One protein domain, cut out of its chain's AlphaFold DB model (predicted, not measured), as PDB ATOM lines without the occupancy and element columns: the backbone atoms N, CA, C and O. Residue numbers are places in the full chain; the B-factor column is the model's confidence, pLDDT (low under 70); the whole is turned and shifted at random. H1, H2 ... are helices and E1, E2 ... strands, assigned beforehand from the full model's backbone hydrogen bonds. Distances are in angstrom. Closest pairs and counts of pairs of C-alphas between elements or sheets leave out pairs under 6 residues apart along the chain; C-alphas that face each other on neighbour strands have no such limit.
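Overview. This is residues 3 to 63 of the 65 residues of an uncharacterized protein of Clostridium botulinum (UniProt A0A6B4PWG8). A three-stranded sheet, mostly the long hairpin of E2 and E3 with short E1 at one edge, stands opposite a group of three short helices. E2 bends, and H3 is the helix that reaches the sheet, only grazing it. The 61 printed residues run H1, H2, H3, E1, E2, E3, in the mixed class; the sheet, in order E1, E2, E3, is antiparallel. The whole is compact, with a radius of gyration of the C-alphas of 10.8 A and spans of 29 by 25 by 18 A.

Arrangement. E1, residues 33 to 35, E2, residues 38 to 46, and E3, residues 49 to 56, form a meander, each strand the antiparallel neighbour of the one before. E2 bends by 59 degrees at residue 43. In the hairpin of E2 and E3, at 160 degrees, N 44 and O 51 are 2.9 A apart, within hydrogen-bond range. In the hairpin of E1 and E2, at 127 degrees, N 33 and O 40 are 2.8 A apart. H3, residues 24 to 27, only grazes the sheet with residues 26 to 27; its closest C-alphas to E2 are those of Val 27 and Tyr 44, 7.3 A apart. H1, residues 5 to 11, only just touches H3, with 3 pairs of C-alphas within 8 A, the closest those of Lys 5 and Leu 24 at 6.1 A. H2, residues 14 to 20, is close to H1 but not clearly touching, the closest C-alphas being those of Leu 9 and Lys 17 at 6.7 A; they run opposite ways at a shallow tilt of 24 degrees. H2 and H3 meet only through their link. H1 and H2 are not on the sheet. Each O i to N i+4 pair is within hydrogen-bond range in H1 and H2; H3 is too short for one.

Along the chain. E2 is 22.4 A long and E3 20.0 A; H2 is 10.2 A and H1 10.0 A. H1 begins at C-alpha 5, (28.697, 28.898, -12.570), and E3 ends at C-alpha 56, (39.573, 32.267, -15.921).

Size, cuts and confidence. The two C-alphas farthest apart are those of Glu 37 and Asp 47, at 29.8 A. The printed part has no cut, and its five links between named elements are tight. Mean pLDDT of the printed part is 92.0; residues 35 to 36 are under 70.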
ATOM      1  N   PHE A   3      35.759  28.081  -9.220       95.50
ATOM      2  CA  PHE A   3      34.928  28.549 -10.326       95.50
ATOM      3  C   PHE A   3      33.456  28.524  -9.899       95.50
ATOM      4  O   PHE A   3      33.008  27.558  -9.284       95.50
ATOM      5  N   SER A   4      32.699  29.575 -10.211       96.31
ATOM      6  CA  SER A   4      31.282  29.682  -9.859       96.31
ATOM      7  C   SER A   4      30.456  29.862 -11.122       96.31
ATOM      8  O   SER A   4      30.543  30.885 -11.807       96.31
ATOM      9  N   LYS A   5      29.618  28.866 -11.427       96.62
ATOM     10  CA  LYS A   5      28.697  28.898 -12.570       96.62
ATOM     11  C   LYS A   5      27.822  30.148 -12.537       96.62
ATOM     12  O   LYS A   5      27.625  30.773 -13.575       96.62
ATOM     13  N   GLU A   6      27.332  30.545 -11.363       97.38
ATOM     14  CA  GLU A   6      26.508  31.746 -11.204       97.38
ATOM     15  C   GLU A   6      27.286  33.013 -11.581       97.38
ATOM     16  O   GLU A   6      26.849  33.790 -12.435       97.38
ATOM     17  N   LYS A   7      28.475  33.206 -10.999       96.50
ATOM     18  CA  LYS A   7      29.302  34.384 -11.285       96.50
ATOM     19  C   LYS A   7      29.762  34.431 -12.738       96.50
ATOM     20  O   LYS A   7      29.754  35.503 -13.344       96.50
ATOM     21  N   PHE A   8      30.101  33.288 -13.324       96.81
ATOM     22  CA  PHE A   8      30.396  33.181 -14.748       96.81
ATOM     23  C   PHE A   8      29.190  33.592 -15.610       96.81
ATOM     24  O   PHE A   8      29.311  34.442 -16.494       96.81
ATOM     25  N   LEU A   9      27.996  33.056 -15.329       96.56
ATOM     26  CA  LEU A   9      26.768  33.394 -16.056       96.56
ATOM     27  C   LEU A   9      26.361  34.862 -15.893       96.56
ATOM     28  O   LEU A   9      25.717  35.412 -16.787       96.56
ATOM     29  N   LYS A  10      26.768  35.521 -14.809       97.31
ATOM     30  CA  LYS A  10      26.573  36.958 -14.614       97.31
ATOM     31  C   LYS A  10      27.588  37.798 -15.394       97.31
ATOM     32  O   LYS A  10      27.189  38.722 -16.094       97.31
ATOM     33  N   ASN A  11      28.874  37.453 -15.320       96.44
ATOM     34  CA  ASN A  11      29.967  38.355 -15.704       96.44
ATOM     35  C   ASN A  11      30.619  38.057 -17.063       96.44
ATOM     36  O   ASN A  11      31.242  38.948 -17.632       96.44
ATOM     37  N   ALA A  12      30.518  36.835 -17.592       95.56
ATOM     38  CA  ALA A  12      31.152  36.497 -18.867       95.56
ATOM     39  C   ALA A  12      30.404  37.094 -20.073       95.56
ATOM     40  O   ALA A  12      29.204  37.389 -20.021       95.56
ATOM     41  N   GLU A  13      31.093  37.214 -21.202       95.94
ATOM     42  CA  GLU A  13      30.459  37.585 -22.464       95.94
ATOM     43  C   GLU A  13      29.556  36.465 -22.993       95.94
ATOM     44  O   GLU A  13      29.757  35.276 -22.723       95.94
ATOM     45  N   ARG A  14      28.547  36.834 -23.790       96.06
ATOM     46  CA  ARG A  14      27.556  35.887 -24.327       96.06
ATOM     47  C   ARG A  14      28.199  34.744 -25.115       96.06
ATOM     48  O   ARG A  14      27.776  33.599 -24.969       96.06
ATOM     49  N   GLU A  15      29.201  35.043 -25.935       95.62
ATOM     50  CA  GLU A  15      29.861  34.035 -26.770       95.62
ATOM     51  C   GLU A  15      30.678  33.043 -25.934       95.62
ATOM     52  O   GLU A  15      30.641  31.839 -26.192       95.62
ATOM     53  N   ILE A  16      31.320  33.511 -24.861       94.25
ATOM     54  CA  ILE A  16      32.039  32.649 -23.915       94.25
ATOM     55  C   ILE A  16      31.052  31.730 -23.178       94.25
ATOM     56  O   ILE A  16      31.282  30.523 -23.088       94.25
ATOM     57  N   LYS A  17      29.899  32.260 -22.737       95.75
ATOM     58  CA  LYS A  17      28.839  31.455 -22.098       95.75
ATOM     59  C   LYS A  17      28.335  30.333 -22.995       95.75
ATOM     60  O   LYS A  17      28.144  29.216 -22.525       95.75
ATOM     61  N   LYS A  18      28.138  30.611 -24.287       95.38
ATOM     62  CA  LYS A  18      27.707  29.593 -25.256       95.38
ATOM     63  C   LYS A  18      28.738  28.475 -25.390       95.38
ATOM     64  O   LYS A  18      28.358  27.309 -25.318       95.38
ATOM     65  N   ARG A  19      30.022  28.823 -25.544       92.56
ATOM     66  CA  ARG A  19      31.115  27.846 -25.711       92.56
ATOM     67  C   ARG A  19      31.245  26.915 -24.509       92.56
ATOM     68  O   ARG A  19      31.388  25.714 -24.690       92.56
ATOM     69  N   LEU A  20      31.129  27.459 -23.300       92.81
ATOM     70  CA  LEU A  20      31.265  26.695 -22.059       92.81
ATOM     71  C   LEU A  20      29.976  26.031 -21.579       92.81
ATOM     72  O   LEU A  20      30.032  25.248 -20.639       92.81
ATOM     73  N   SER A  21      28.826  26.301 -22.203       92.94
ATOM     74  CA  SER A  21      27.501  25.894 -21.702       92.94
ATOM     75  C   SER A  21      27.385  24.417 -21.311       92.94
ATOM     76  O   SER A  21      26.813  24.119 -20.268       92.94
ATOM     77  N   LYS A  22      27.974  23.505 -22.094       93.19
ATOM     78  CA  LYS A  22      27.964  22.053 -21.830       93.19
ATOM     79  C   LYS A  22      28.948  21.605 -20.741       93.19
ATOM     80  O   LYS A  22      28.848  20.493 -20.250       93.19
ATOM     81  N   HIS A  23      29.896  22.463 -20.384       95.06
ATOM     82  CA  HIS A  23      30.972  22.176 -19.438       95.06
ATOM     83  C   HIS A  23      30.665  22.776 -18.055       95.06
ATOM     84  O   HIS A  23      31.281  22.382 -17.070       95.06
ATOM     85  N   LEU A  24      29.718  23.723 -17.964       94.62
ATOM     86  CA  LEU A  24      29.505  24.548 -16.768       94.62
ATOM     87  C   LEU A  24      29.199  23.762 -15.502       94.62
ATOM     88  O   LEU A  24      29.678  24.151 -14.444       94.62
ATOM     89  N   ASP A  25      28.406  22.698 -15.590       95.88
ATOM     90  CA  ASP A  25      28.057  21.900 -14.410       95.88
ATOM     91  C   ASP A  25      29.240  21.087 -13.884       95.88
ATOM     92  O   ASP A  25      29.331  20.851 -12.684       95.88
ATOM     93  N   ILE A  26      30.173  20.728 -14.766       96.19
ATOM     94  CA  ILE A  26      31.377  19.963 -14.431       96.19
ATOM     95  C   ILE A  26      32.395  20.873 -13.747       96.19
ATOM     96  O   ILE A  26      32.936  20.522 -12.703       96.19
ATOM     97  N   VAL A  27      32.634  22.061 -14.312       95.88
ATOM     98  CA  VAL A  27      33.633  22.995 -13.771       95.88
ATOM     99  C   VAL A  27      33.130  23.797 -12.568       95.88
ATOM    100  O   VAL A  27      33.923  24.434 -11.876       95.88
ATOM    101  N   ASN A  28      31.825  23.782 -12.282       96.56
ATOM    102  CA  ASN A  28      31.262  24.484 -11.135       96.56
ATOM    103  C   ASN A  28      31.824  23.946  -9.811       96.56
ATOM    104  O   ASN A  28      31.704  22.767  -9.498       96.56
ATOM    105  N   GLY A  29      32.405  24.829  -9.002       95.25
ATOM    106  CA  GLY A  29      32.998  24.482  -7.714       95.25
ATOM    107  C   GLY A  29      34.394  23.859  -7.792       95.25
ATOM    108  O   GLY A  29      34.982  23.620  -6.731       95.25
ATOM    109  N   MET A  30      34.943  23.634  -8.993       95.38
ATOM    110  CA  MET A  30      36.317  23.155  -9.159       95.38
ATOM    111  C   MET A  30      37.320  24.198  -8.670       95.38
ATOM    112  O   MET A  30      37.081  25.408  -8.752       95.38
ATOM    113  N   GLU A  31      38.438  23.713  -8.132       94.38
ATOM    114  CA  GLU A  31      39.525  24.586  -7.717       94.38
ATOM    115  C   GLU A  31      40.212  25.186  -8.936       94.38
ATOM    116  O   GLU A  31      40.439  24.530  -9.948       94.38
ATOM    117  N   VAL A  32      40.484  26.475  -8.812       91.94
ATOM    118  CA  VAL A  32      41.088  27.292  -9.847       91.94
ATOM    119  C   VAL A  32      42.501  27.637  -9.383       91.94
ATOM    120  O   VAL A  32      42.677  28.172  -8.280       91.94
ATOM    121  N   GLU A  33      43.486  27.294 -10.207       87.12
ATOM    122  CA  GLU A  33      44.911  27.502  -9.962       87.12
ATOM    123  C   GLU A  33      45.405  28.791 -10.628       87.12
ATOM    124  O   GLU A  33      44.864  29.245 -11.636       87.12
ATOM    125  N   PHE A  34      46.441  29.404 -10.052       72.75
ATOM    126  CA  PHE A  34      47.024  30.644 -10.563       72.75
ATOM    127  C   PHE A  34      48.191  30.348 -11.503       72.75
ATOM    128  O   PHE A  34      49.179  29.743 -11.079       72.75
ATOM    129  N   TYR A  35      48.115  30.851 -12.738       65.31
ATOM    130  CA  TYR A  35      49.229  30.850 -13.681       65.31
ATOM    131  C   TYR A  35      49.422  32.261 -14.262       65.31
ATOM    132  O   TYR A  35      48.826  32.645 -15.266       65.31
ATOM    133  N   GLY A  36      50.261  33.069 -13.607       69.50
ATOM    134  CA  GLY A  36      50.532  34.445 -14.038       69.50
ATOM    135  C   GLY A  36      49.362  35.403 -13.771       69.50
ATOM    136  O   GLY A  36      48.882  35.494 -12.644       69.50
ATOM    137  N   GLU A  37      48.936  36.159 -14.788       73.00
ATOM    138  CA  GLU A  37      47.864  37.168 -14.667       73.00
ATOM    139  C   GLU A  37      46.448  36.575 -14.664       73.00
ATOM    140  O   GLU A  37      45.500  37.226 -14.217       73.00
ATOM    141  N   PHE A  38      46.307  35.339 -15.144       75.38
ATOM    142  CA  PHE A  38      45.032  34.649 -15.276       75.38
ATOM    143  C   PHE A  38      45.020  33.365 -14.459       75.38
ATOM    144  O   PHE A  38      46.044  32.848 -14.006       75.38
ATOM    145  N   GLU A  39      43.816  32.857 -14.264       84.56
ATOM    146  CA  GLU A  39      43.595  31.624 -13.541       84.56
ATOM    147  C   GLU A  39      43.201  30.498 -14.507       84.56
ATOM    148  O   GLU A  39      42.725  30.758 -15.617       84.56
ATOM    149  N   GLU A  40      43.384  29.244 -14.097       91.56
ATOM    150  CA  GLU A  40      43.026  28.074 -14.900       91.56
ATOM    151  C   GLU A  40      42.429  26.928 -14.078       91.56
ATOM    152  O   GLU A  40      42.687  26.783 -12.883       91.56
ATOM    153  N   ILE A  41      41.653  26.076 -14.747       92.94
ATOM    154  CA  ILE A  41      41.435  24.689 -14.322       92.94
ATOM    155  C   ILE A  41      42.269  23.840 -15.274       92.94
ATOM    156  O   ILE A  41      41.918  23.721 -16.453       92.94
ATOM    157  N   LYS A  42      43.381  23.293 -14.773       89.62
ATOM    158  CA  LYS A  42      44.360  22.553 -15.586       89.62
ATOM    159  C   LYS A  42      43.742  21.367 -16.302       89.62
ATOM    160  O   LYS A  42      43.979  21.177 -17.489       89.62
ATOM    161  N   GLU A  43      42.946  20.594 -15.575       92.94
ATOM    162  CA  GLU A  43      42.411  19.332 -16.060       92.94
ATOM    163  C   GLU A  43      40.996  19.105 -15.526       92.94
ATOM    164  O   GLU A  43      40.741  19.159 -14.321       92.94
ATOM    165  N   TYR A  44      40.064  18.850 -16.438       94.88
ATOM    166  CA  TYR A  44      38.732  18.332 -16.146       94.88
ATOM    167  C   TYR A  44      38.252  17.464 -17.312       94.88
ATOM    168  O   TYR A  44      38.706  17.618 -18.446       94.88
ATOM    169  N   THR A  45      37.328  16.548 -17.036       94.81
ATOM    170  CA  THR A  45      36.858  15.574 -18.028       94.81
ATOM    171  C   THR A  45      35.411  15.843 -18.407       94.81
ATOM    172  O   THR A  45      34.554  15.968 -17.534       94.81
ATOM    173  N   VAL A  46      35.128  15.876 -19.709       93.88
ATOM    174  CA  VAL A  46      33.770  15.929 -20.272       93.88
ATOM    175  C   VAL A  46      33.634  14.769 -21.246       93.88
ATOM    176  O   VAL A  46      34.449  14.645 -22.155       93.88
ATOM    177  N   ASP A  47      32.654  13.889 -21.035       92.94
ATOM    178  CA  ASP A  47      32.399  12.719 -21.893       92.94
ATOM    179  C   ASP A  47      33.647  11.847 -22.165       92.94
ATOM    180  O   ASP A  47      33.845  11.318 -23.255       92.94
ATOM    181  N   GLY A  48      34.521  11.705 -21.160       93.31
ATOM    182  CA  GLY A  48      35.762  10.926 -21.255       93.31
ATOM    183  C   GLY A  48      36.930  11.641 -21.947       93.31
ATOM    184  O   GLY A  48      38.028  11.091 -21.995       93.31
ATOM    185  N   GLN A  49      36.732  12.867 -22.436       95.75
ATOM    186  CA  GLN A  49      37.782  13.696 -23.020       95.75
ATOM    187  C   GLN A  49      38.342  14.682 -21.987       95.75
ATOM    188  O   GLN A  49      37.589  15.318 -21.248       95.75
ATOM    189  N   LEU A  50      39.670  14.816 -21.958       95.69
ATOM    190  CA  LEU A  50      40.388  15.749 -21.090       95.69
ATOM    191  C   LEU A  50      40.383  17.165 -21.683       95.69
ATOM    192  O   LEU A  50      40.662  17.352 -22.869       95.69
ATOM    193  N   PHE A  51      40.101  18.154 -20.842       95.31
ATOM    194  CA  PHE A  51      40.093  19.573 -21.180       95.31
ATOM    195  C   PHE A  51      40.860  20.389 -20.140       95.31
ATOM    196  O   PHE A  51      40.923  20.020 -18.970       95.31
ATOM    197  N   CYS A  52      41.352  21.551 -20.567       93.62
ATOM    198  CA  CYS A  52      41.750  22.645 -19.687       93.62
ATOM    199  C   CYS A  52      40.809  23.843 -19.894       93.62
ATOM    200  O   CYS A  52      40.192  23.994 -20.955       93.62
ATOM    201  N   LEU A  53      40.639  24.673 -18.865       93.62
ATOM    202  CA  LEU A  53      39.868  25.912 -18.951       93.62
ATOM    203  C   LEU A  53      40.771  27.093 -18.623       93.62
ATOM    204  O   LEU A  53      41.149  27.290 -17.472       93.62
ATOM    205  N   TYR A  54      41.055  27.885 -19.652       91.62
ATOM    206  CA  TYR A  54      41.846  29.105 -19.588       91.62
ATOM    207  C   TYR A  54      41.387  30.085 -20.689       91.62
ATOM    208  O   TYR A  54      41.058  29.634 -21.792       91.62
ATOM    209  N   PRO A  55      41.380  31.410 -20.447       92.06
ATOM    210  CA  PRO A  55      41.630  32.075 -19.166       92.06
ATOM    211  C   PRO A  55      40.388  32.077 -18.260       92.06
ATOM    212  O   PRO A  55      39.256  32.168 -18.739       92.06
ATOM    213  N   ILE A  56      40.599  32.028 -16.943       92.56
ATOM    214  CA  ILE A  56      39.573  32.267 -15.921       92.56
ATOM    215  C   ILE A  56      39.840  33.618 -15.257       92.56
ATOM    216  O   ILE A  56      40.953  33.920 -14.825       92.56
ATOM    217  N   TYR A  57      38.796  34.442 -15.184       92.06
ATOM    218  CA  TYR A  57      38.845  35.743 -14.527       92.06
ATOM    219  C   TYR A  57      38.349  35.635 -13.087       92.06
ATOM    220  O   TYR A  57      37.334  34.989 -12.825       92.06
ATOM    221  N   LYS A  58      38.962  36.393 -12.169       90.88
ATOM    222  CA  LYS A  58      38.548  36.482 -10.753       90.88
ATOM    223  C   LYS A  58      37.057  36.751 -10.559       90.88
ATOM    224  O   LYS A  58      36.447  36.260  -9.610       90.88
ATOM    225  N   THR A  59      36.447  37.522 -11.460       93.31
ATOM    226  CA  THR A  59      35.013  37.848 -11.421       93.31
ATOM    227  C   THR A  59      34.113  36.637 -11.668       93.31
ATOM    228  O   THR A  59      32.921  36.713 -11.380       93.31
ATOM    229  N   TRP A  60      34.642  35.524 -12.176       94.44
ATOM    230  CA  TRP A  60      33.924  34.262 -12.391       94.44
ATOM    231  C   TRP A  60      34.033  33.312 -11.194       94.44
ATOM    232  O   TRP A  60      33.418  32.249 -11.189       94.44
ATOM    233  N   CYS A  61      34.792  33.695 -10.169       93.38
ATOM    234  CA  CYS A  61      35.196  32.811  -9.093       93.38
ATOM    235  C   CYS A  61      34.685  33.276  -7.723       93.38
ATOM    236  O   CYS A  61      34.442  34.458  -7.453       93.38
ATOM    237  N   GLU A  62      34.540  32.323  -6.811       93.06
ATOM    238  CA  GLU A  62      34.322  32.560  -5.391       93.06
ATOM    239  C   GLU A  62      35.656  32.560  -4.643       93.06
ATOM    240  O   GLU A  62      36.499  31.665  -4.795       93.06
ATOM    241  N   VAL A  63      35.846  33.603  -3.835       80.25
ATOM    242  CA  VAL A  63      36.940  33.677  -2.871       80.25
ATOM    243  C   VAL A  63      36.530  32.793  -1.696       80.25
ATOM    244  O   VAL A  63      35.449  32.991  -1.146       80.25
TER     245      VAL A  63